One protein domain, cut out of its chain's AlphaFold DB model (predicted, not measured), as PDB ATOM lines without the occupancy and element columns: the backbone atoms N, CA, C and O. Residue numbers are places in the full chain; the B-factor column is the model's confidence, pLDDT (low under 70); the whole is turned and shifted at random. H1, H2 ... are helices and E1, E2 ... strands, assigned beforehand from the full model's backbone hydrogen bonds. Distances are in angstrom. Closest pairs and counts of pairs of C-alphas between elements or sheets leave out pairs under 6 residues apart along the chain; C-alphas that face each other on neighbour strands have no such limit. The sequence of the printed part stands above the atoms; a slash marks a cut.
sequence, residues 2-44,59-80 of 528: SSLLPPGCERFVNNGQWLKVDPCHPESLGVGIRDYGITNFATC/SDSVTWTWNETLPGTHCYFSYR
ATOM      1  N   SER A   2      80.187 108.815 112.122       44.34
ATOM      2  CA  SER A   2      81.234 109.835 112.019       44.34
ATOM      3  C   SER A   2      81.250 110.603 113.337       44.34
ATOM      4  O   SER A   2      80.314 111.341 113.637       44.34
ATOM      5  N   SER A   3      82.255 110.356 114.175       52.81
ATOM      6  CA  SER A   3      82.476 111.167 115.368       52.81
ATOM      7  C   SER A   3      82.665 112.611 114.916       52.81
ATOM      8  O   SER A   3      83.586 112.881 114.144       52.81
ATOM      9  N   LEU A   4      81.793 113.511 115.370       70.00
ATOM     10  CA  LEU A   4      82.003 114.952 115.242       70.00
ATOM     11  C   LEU A   4      83.438 115.257 115.687       70.00
ATOM     12  O   LEU A   4      83.862 114.783 116.747       70.00
ATOM     13  N   LEU A   5      84.195 115.984 114.861       76.50
ATOM     14  CA  LEU A   5      85.555 116.373 115.218       76.50
ATOM     15  C   LEU A   5      85.542 117.131 116.560       76.50
ATOM     16  O   LEU A   5      84.568 117.835 116.853       76.50
ATOM     17  N   PRO A   6      86.595 116.999 117.385       82.62
ATOM     18  CA  PRO A   6      86.695 117.746 118.629       82.62
ATOM     19  C   PRO A   6      86.502 119.255 118.413       82.62
ATOM     20  O   PRO A   6      86.931 119.799 117.389       82.62
ATOM     21  N   PRO A   7      85.895 119.968 119.377       82.31
ATOM     22  CA  PRO A   7      85.800 121.421 119.303       82.31
ATOM     23  C   PRO A   7      87.207 122.033 119.216       82.31
ATOM     24  O   PRO A   7      88.102 121.643 119.965       82.31
ATOM     25  N   GLY A   8      87.406 123.004 118.322       87.12
ATOM     26  CA  GLY A   8      88.699 123.654 118.099       87.12
ATOM     27  C   GLY A   8      89.401 123.238 116.805       87.12
ATOM     28  O   GLY A   8      90.334 123.930 116.385       87.12
ATOM     29  N   CYS A   9      88.963 122.161 116.142       91.00
ATOM     30  CA  CYS A   9      89.536 121.733 114.864       91.00
ATOM     31  C   CYS A   9      89.399 122.793 113.760       91.00
ATOM     32  O   CYS A   9      90.263 122.891 112.887       91.00
ATOM     33  N   GLU A  10      88.404 123.678 113.846       90.31
ATOM     34  CA  GLU A  10      88.211 124.780 112.903       90.31
ATOM     35  C   GLU A  10      89.426 125.720 112.800       90.31
ATOM     36  O   GLU A  10      89.644 126.346 111.763       90.31
ATOM     37  N   ARG A  11      90.259 125.795 113.847       90.94
ATOM     38  CA  ARG A  11      91.469 126.637 113.873       90.94
ATOM     39  C   ARG A  11      92.639 126.035 113.103       90.94
ATOM     40  O   ARG A  11      93.559 126.757 112.732       90.94
ATOM     41  N   PHE A  12      92.620 124.723 112.892       94.88
ATOM     42  CA  PHE A  12      93.728 123.972 112.308       94.88
ATOM     43  C   PHE A  12      93.472 123.574 110.854       94.88
ATOM     44  O   PHE A  12      94.424 123.310 110.131       94.88
ATOM     45  N   VAL A  13      92.219 123.571 110.388       95.62
ATOM     46  CA  VAL A  13      91.891 123.102 109.029       95.62
ATOM     47  C   VAL A  13      92.491 123.977 107.918       95.62
ATOM     48  O   VAL A  13      92.807 123.467 106.849       95.62
ATOM     49  N   ASN A  14      92.701 125.275 108.167       96.75
ATOM     50  CA  ASN A  14      93.418 126.168 107.242       96.75
ATOM     51  C   ASN A  14      94.951 126.080 107.406       96.75
ATOM     52  O   ASN A  14      95.692 126.655 106.616       96.75
ATOM     53  N   ASN A  15      95.450 125.403 108.446       96.44
ATOM     54  CA  ASN A  15      96.873 125.338 108.757       96.44
ATOM     55  C   ASN A  15      97.540 124.182 108.002       96.44
ATOM     56  O   ASN A  15      97.631 123.054 108.493       96.44
ATOM     57  N   GLY A  16      98.016 124.485 106.802       95.44
ATOM     58  CA  GLY A  16      98.745 123.541 105.971       95.44
ATOM     59  C   GLY A  16      99.895 124.181 105.213       95.44
ATOM     60  O   GLY A  16     100.302 125.314 105.481       95.44
ATOM     61  N   GLN A  17     100.447 123.412 104.288       96.19
ATOM     62  CA  GLN A  17     101.586 123.783 103.468       96.19
ATOM     63  C   GLN A  17     101.534 123.065 102.118       96.19
ATOM     64  O   GLN A  17     100.902 122.018 101.966       96.19
ATOM     65  N   TRP A  18     102.229 123.626 101.133       95.25
ATOM     66  CA  TRP A  18     102.431 122.972  99.848       95.25
ATOM     67  C   TRP A  18     103.612 122.011  99.928       95.25
ATOM     68  O   TRP A  18     104.751 122.425 100.135       95.25
ATOM     69  N   LEU A  19     103.339 120.723  99.736       92.81
ATOM     70  CA  LEU A  19     104.358 119.690  99.649       92.81
ATOM     71  C   LEU A  19     104.689 119.436  98.181       92.81
ATOM     72  O   LEU A  19     103.806 119.104  97.389       92.81
ATOM     73  N   LYS A  20     105.969 119.561  97.824       91.00
ATOM     74  CA  LYS A  20     106.476 119.041  96.553       91.00
ATOM     75  C   LYS A  20     106.456 117.520  96.610       91.00
ATOM     76  O   LYS A  20     107.091 116.933  97.484       91.00
ATOM     77  N   VAL A  21     105.737 116.903  95.687       85.81
ATOM     78  CA  VAL A  21     105.707 115.455  95.522       85.81
ATOM     79  C   VAL A  21     106.160 115.143  94.109       85.81
ATOM     80  O   VAL A  21     105.602 115.664  93.144       85.81
ATOM     81  N   ASP A  22     107.154 114.275  93.985       86.06
ATOM     82  CA  ASP A  22     107.450 113.635  92.715       86.06
ATOM     83  C   ASP A  22     106.566 112.382  92.610       86.06
ATOM     84  O   ASP A  22     106.828 111.395  93.307       86.06
ATOM     85  N   PRO A  23     105.504 112.391  91.781       79.25
ATOM     86  CA  PRO A  23     104.627 111.234  91.649       79.25
ATOM     87  C   PRO A  23     105.360 110.011  91.081       79.25
ATOM     88  O   PRO A  23     104.867 108.893  91.223       79.25
ATOM     89  N   CYS A  24     106.525 110.209  90.454       82.38
ATOM     90  CA  CYS A  24     107.312 109.172  89.790       82.38
ATOM     91  C   CYS A  24     108.482 108.670  90.604       82.38
ATOM     92  O   CYS A  24     109.073 107.647  90.256       82.38
ATOM     93  N   HIS A  25     108.757 109.315  91.731       84.25
ATOM     94  CA  HIS A  25     109.687 108.798  92.707       84.25
ATOM     95  C   HIS A  25     108.920 108.006  93.780       84.25
ATOM     96  O   HIS A  25     108.237 108.614  94.610       84.25
ATOM     97  N   PRO A  26     109.031 106.664  93.835       81.56
ATOM     98  CA  PRO A  26     108.252 105.841  94.764       81.56
ATOM     99  C   PRO A  26     108.511 106.189  96.235       81.56
ATOM    100  O   PRO A  26     107.614 106.043  97.060       81.56
ATOM    101  N   GLU A  27     109.697 106.701  96.581       84.62
ATOM    102  CA  GLU A  27     109.959 107.181  97.944       84.62
ATOM    103  C   GLU A  27     109.229 108.497  98.242       84.62
ATOM    104  O   GLU A  27     108.707 108.661  99.340       84.62
ATOM    105  N   SER A  28     109.136 109.416  97.270       84.06
ATOM    106  CA  SER A  28     108.387 110.671  97.443       84.06
ATOM    107  C   SER A  28     106.891 110.376  97.558       84.06
ATOM    108  O   SER A  28     106.218 110.911  98.438       84.06
ATOM    109  N   LEU A  29     106.406 109.434  96.746       81.25
ATOM    110  CA  LEU A  29     105.064 108.869  96.831       81.25
ATOM    111  C   LEU A  29     104.801 108.234  98.205       81.25
ATOM    112  O   LEU A  29     103.800 108.535  98.849       81.25
ATOM    113  N   GLY A  30     105.719 107.384  98.676       82.31
ATOM    114  CA  GLY A  30     105.619 106.695  99.960       82.31
ATOM    115  C   GLY A  30     105.594 107.657 101.144       82.31
ATOM    116  O   GLY A  30     104.761 107.496 102.033       82.31
ATOM    117  N   VAL A  31     106.439 108.692 101.129       83.31
ATOM    118  CA  VAL A  31     106.422 109.786 102.113       83.31
ATOM    119  C   VAL A  31     105.103 110.560 102.033       83.31
ATOM    120  O   VAL A  31     104.465 110.784 103.058       83.31
ATOM    121  N   GLY A  32     104.634 110.896 100.828       81.31
ATOM    122  CA  GLY A  32     103.344 111.555 100.612       81.31
ATOM    123  C   GLY A  32     102.156 110.764 101.171       81.31
ATOM    124  O   GLY A  32     101.275 111.335 101.808       81.31
ATOM    125  N   ILE A  33     102.140 109.442 100.985       82.88
ATOM    126  CA  ILE A  33     101.085 108.562 101.508       82.88
ATOM    127  C   ILE A  33     101.206 108.414 103.026       82.88
ATOM    128  O   ILE A  33     100.219 108.595 103.738       82.88
ATOM    129  N   ARG A  34     102.397 108.063 103.523       82.12
ATOM    130  CA  ARG A  34     102.623 107.693 104.927       82.12
ATOM    131  C   ARG A  34     102.528 108.892 105.859       82.12
ATOM    132  O   ARG A  34     101.854 108.799 106.879       82.12
ATOM    133  N   ASP A  35     103.197 109.987 105.508       82.25
ATOM    134  CA  ASP A  35     103.388 111.123 106.414       82.25
ATOM    135  C   ASP A  35     102.305 112.193 106.212       82.25
ATOM    136  O   ASP A  35     101.998 112.943 107.136       82.25
ATOM    137  N   TYR A  36     101.687 112.234 105.025       80.31
ATOM    138  CA  TYR A  36     100.753 113.296 104.636       80.31
ATOM    139  C   TYR A  36      99.385 112.792 104.147       80.31
ATOM    140  O   TYR A  36      98.504 113.594 103.837       80.31
ATOM    141  N   GLY A  37      99.167 111.472 104.081       75.69
ATOM    142  CA  GLY A  37      97.877 110.890 103.696       75.69
ATOM    143  C   GLY A  37      97.432 111.234 102.269       75.69
ATOM    144  O   GLY A  37      96.232 111.278 101.990       75.69
ATOM    145  N   ILE A  38      98.371 111.518 101.364       77.38
ATOM    146  CA  ILE A  38      98.074 111.864  99.972       77.38
ATOM    147  C   ILE A  38      97.737 110.577  99.219       77.38
ATOM    148  O   ILE A  38      98.564 109.678  99.123       77.38
ATOM    149  N   THR A  39      96.520 110.474  98.682       71.62
ATOM    150  CA  THR A  39      96.073 109.267  97.957       71.62
ATOM    151  C   THR A  39      95.929 109.467  96.452       71.62
ATOM    152  O   THR A  39      95.777 108.491  95.728       71.62
ATOM    153  N   ASN A  40      95.928 110.716  95.980       64.12
ATOM    154  CA  ASN A  40      95.777 111.056  94.568       64.12
ATOM    155  C   ASN A  40      97.022 111.791  94.095       64.12
ATOM    156  O   ASN A  40      97.192 112.979  94.360       64.12
ATOM    157  N   PHE A  41      97.869 111.070  93.376       66.81
ATOM    158  CA  PHE A  41      99.012 111.636  92.682       66.81
ATOM    159  C   PHE A  41      98.664 111.788  91.209       66.81
ATOM    160  O   PHE A  41      97.850 111.027  90.676       66.81
ATOM    161  N   ALA A  42      99.272 112.770  90.545       64.44
ATOM    162  CA  ALA A  42      99.275 112.767  89.092       64.44
ATOM    163  C   ALA A  42      99.815 111.405  88.632       64.44
ATOM    164  O   ALA A  42     100.807 110.921  89.172       64.44
ATOM    165  N   THR A  43      99.147 110.760  87.676       61.47
ATOM    166  CA  THR A  43      99.717 109.573  87.040       61.47
ATOM    167  C   THR A  43     101.056 109.980  86.461       61.47
ATOM    168  O   THR A  43     101.115 110.951  85.699       61.47
ATOM    169  N   CYS A  44     102.113 109.248  86.809       68.50
ATOM    170  CA  CYS A  44     103.331 109.304  86.024       68.50
ATOM    171  C   CYS A  44     102.937 109.142  84.579       68.50
ATOM    172  O   CYS A  44     102.225 108.192  84.250       68.50
ATOM    173  N   SER A  59     109.116 117.733  87.487       60.19
ATOM    174  CA  SER A  59     109.259 117.096  88.802       60.19
ATOM    175  C   SER A  59     108.756 117.958  89.978       60.19
ATOM    176  O   SER A  59     109.027 117.664  91.137       60.19
ATOM    177  N   ASP A  60     108.000 119.022  89.699       74.06
ATOM    178  CA  ASP A  60     107.505 120.003  90.662       74.06
ATOM    179  C   ASP A  60     105.976 119.923  90.814       74.06
ATOM    180  O   ASP A  60     105.285 120.942  90.881       74.06
ATOM    181  N   SER A  61     105.411 118.711  90.871       84.25
ATOM    182  CA  SER A  61     104.013 118.586  91.288       84.25
ATOM    183  C   SER A  61     103.911 118.976  92.767       84.25
ATOM    184  O   SER A  61     104.679 118.503  93.604       84.25
ATOM    185  N   VAL A  62     103.000 119.888  93.101       90.88
ATOM    186  CA  VAL A  62     102.773 120.315  94.485       90.88
ATOM    187  C   VAL A  62     101.360 119.966  94.909       90.88
ATOM    188  O   VAL A  62     100.399 120.192  94.175       90.88
ATOM    189  N   THR A  63     101.238 119.420  96.112       91.12
ATOM    190  CA  THR A  63      99.964 119.032  96.715       91.12
ATOM    191  C   THR A  63      99.825 119.715  98.066       91.12
ATOM    192  O   THR A  63     100.795 119.843  98.811       91.12
ATOM    193  N   TRP A  64      98.620 120.185  98.380       94.44
ATOM    194  CA  TRP A  64      98.331 120.728  99.700       94.44
ATOM    195  C   TRP A  64      98.284 119.611 100.736       94.44
ATOM    196  O   TRP A  64      97.611 118.600 100.539       94.44
ATOM    197  N   THR A  65      98.961 119.831 101.855       93.62
ATOM    198  CA  THR A  65      98.889 118.975 103.034       93.62
ATOM    199  C   THR A  65      98.662 119.817 104.278       93.62
ATOM    200  O   THR A  65      98.968 121.007 104.304       93.62
ATOM    201  N   TRP A  66      98.153 119.199 105.336       93.81
ATOM    202  CA  TRP A  66      98.045 119.827 106.644       93.81
ATOM    203  C   TRP A  66      99.346 119.669 107.420       93.81
ATOM    204  O   TRP A  66     100.090 118.705 107.227       93.81
ATOM    205  N   ASN A  67      99.621 120.642 108.283       91.69
ATOM    206  CA  ASN A  67     100.700 120.521 109.251       91.69
ATOM    207  C   ASN A  67     100.319 119.467 110.295       91.69
ATOM    208  O   ASN A  67      99.139 119.329 110.627       91.69
ATOM    209  N   GLU A  68     101.310 118.738 110.812       82.50
ATOM    210  CA  GLU A  68     101.080 117.736 111.851       82.50
ATOM    211  C   GLU A  68     100.360 118.393 113.037       82.50
ATOM    212  O   GLU A  68     100.840 119.360 113.639       82.50
ATOM    213  N   THR A  69      99.153 117.914 113.329       80.00
ATOM    214  CA  THR A  69      98.372 118.414 114.452       80.00
ATOM    215  C   THR A  69      98.894 117.779 115.733       80.00
ATOM    216  O   THR A  69      99.276 116.609 115.764       80.00
ATOM    217  N   LEU A  70      98.932 118.554 116.823       82.88
ATOM    218  CA  LEU A  70      99.358 118.032 118.123       82.88
ATOM    219  C   LEU A  70      98.519 116.784 118.457       82.88
ATOM    220  O   LEU A  70      97.287 116.889 118.410       82.88
ATOM    221  N   PRO A  71      99.129 115.648 118.857       80.94
ATOM    222  CA  PRO A  71      98.414 114.387 119.075       80.94
ATOM    223  C   PRO A  71      97.207 114.487 120.020       80.94
ATOM    224  O   PRO A  71      96.250 113.734 119.884       80.94
ATOM    225  N   GLY A  72      97.219 115.447 120.953       84.12
ATOM    226  CA  GLY A  72      96.117 115.695 121.888       84.12
ATOM    227  C   GLY A  72      94.917 116.462 121.319       84.12
ATOM    228  O   GLY A  72      93.917 116.603 122.013       84.12
ATOM    229  N   THR A  73      94.992 116.984 120.090       83.38
ATOM    230  CA  THR A  73      93.861 117.691 119.456       83.38
ATOM    231  C   THR A  73      92.874 116.741 118.793       83.38
ATOM    232  O   THR A  73      91.717 117.106 118.629       83.38
ATOM    233  N   HIS A  74      93.321 115.540 118.403       84.06
ATOM    234  CA  HIS A  74      92.564 114.574 117.598       84.06
ATOM    235  C   HIS A  74      91.937 115.162 116.312       84.06
ATOM    236  O   HIS A  74      90.992 114.598 115.759       84.06
ATOM    237  N   CYS A  75      92.467 116.285 115.815       88.06
ATOM    238  CA  CYS A  75      92.064 116.890 114.549       88.06
ATOM    239  C   CYS A  75      92.871 116.249 113.418       88.06
ATOM    240  O   CYS A  75      93.956 116.721 113.078       88.06
ATOM    241  N   TYR A  76      92.366 115.150 112.866       86.19
ATOM    242  CA  TYR A  76      93.009 114.454 111.752       86.19
ATOM    243  C   TYR A  76      92.405 114.928 110.434       86.19
ATOM    244  O   TYR A  76      91.340 114.465 110.023       86.19
ATOM    245  N   PHE A  77      93.079 115.872 109.780       92.25
ATOM    246  CA  PHE A  77      92.734 116.274 108.421       92.25
ATOM    247  C   PHE A  77      93.501 115.427 107.427       92.25
ATOM    248  O   PHE A  77      94.690 115.163 107.596       92.25
ATOM    249  N   SER A  78      92.812 115.016 106.376       91.69
ATOM    250  CA  SER A  78      93.410 114.241 105.305       91.69
ATOM    251  C   SER A  78      92.789 114.633 103.982       91.69
ATOM    252  O   SER A  78      91.719 115.249 103.916       91.69
ATOM    253  N   TYR A  79      93.435 114.212 102.904       92.00
ATOM    254  CA  TYR A  79      92.827 114.280 101.592       92.00
ATOM    255  C   TYR A  79      91.488 113.520 101.573       92.00
ATOM    256  O   TYR A  79      91.379 112.391 102.062       92.00
ATOM    257  N   ARG A  80      90.454 114.137 100.994       92.06
ATOM    258  CA  ARG A  80      89.130 113.547 100.781       92.06
ATOM    259  C   ARG A  80      88.981 113.196  99.309       92.06
ATOM    260  O   ARG A  80      88.893 114.067  98.442       92.06
TER     261      ARG A  80
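What this domain is: This is residues 2 to 44 and 59 to 80 of the 528 residues of the protein "Hypothetical protein" of Grammatophora oceanica (UniProt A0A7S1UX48). Little regular structure is here: an antiparallel two-stranded ribbon, E1 and E2, with one helix, H1, packed on it, while the unnamed stretches 2 to 15 and 67 to 80 lie mostly beyond one end. The 65 printed residues hold E1, H1, E2 in chain order, sheet order E1 - E2, class mixed, with 23 residues in named elements. The whole is only just loose, close to compact (radius of gyration of the C-alphas 13.2 A), and elongated, 39 by 20 by 18 A.

How they stand to each other: Look first at E1, residues 16 to 21, antiparallel to E2, residues 61 to 66, at 147 degrees; N 19 and O 63 are within hydrogen-bond range, 2.8 A. A tight link leads from E1 to H1, residues 26 to 36; their closest C-alphas, Val 21 and Ser 28, are 5.8 A apart. The closest C-alphas of H1 and E2, Tyr 36 and Thr 65, are 6.2 A apart. In H1 every O i to N i+4 pair is within hydrogen-bond range.

Where its parts are: Find C-alpha 16 at (98.745, 123.541, 105.971); E1 runs 14.9 A from there. H1 spans 14.5 A; E2 runs 16.5 A to C-alpha 66 at (98.045, 119.827, 106.644).

The domain as a whole: Residues 45 to 58 are not printed; C-alphas 44 and 59 are 10.2 A apart across this cut, in the link from H1 to E2. Find pLDDT under 70 at residues 2 to 3, 40 to 44 and 59.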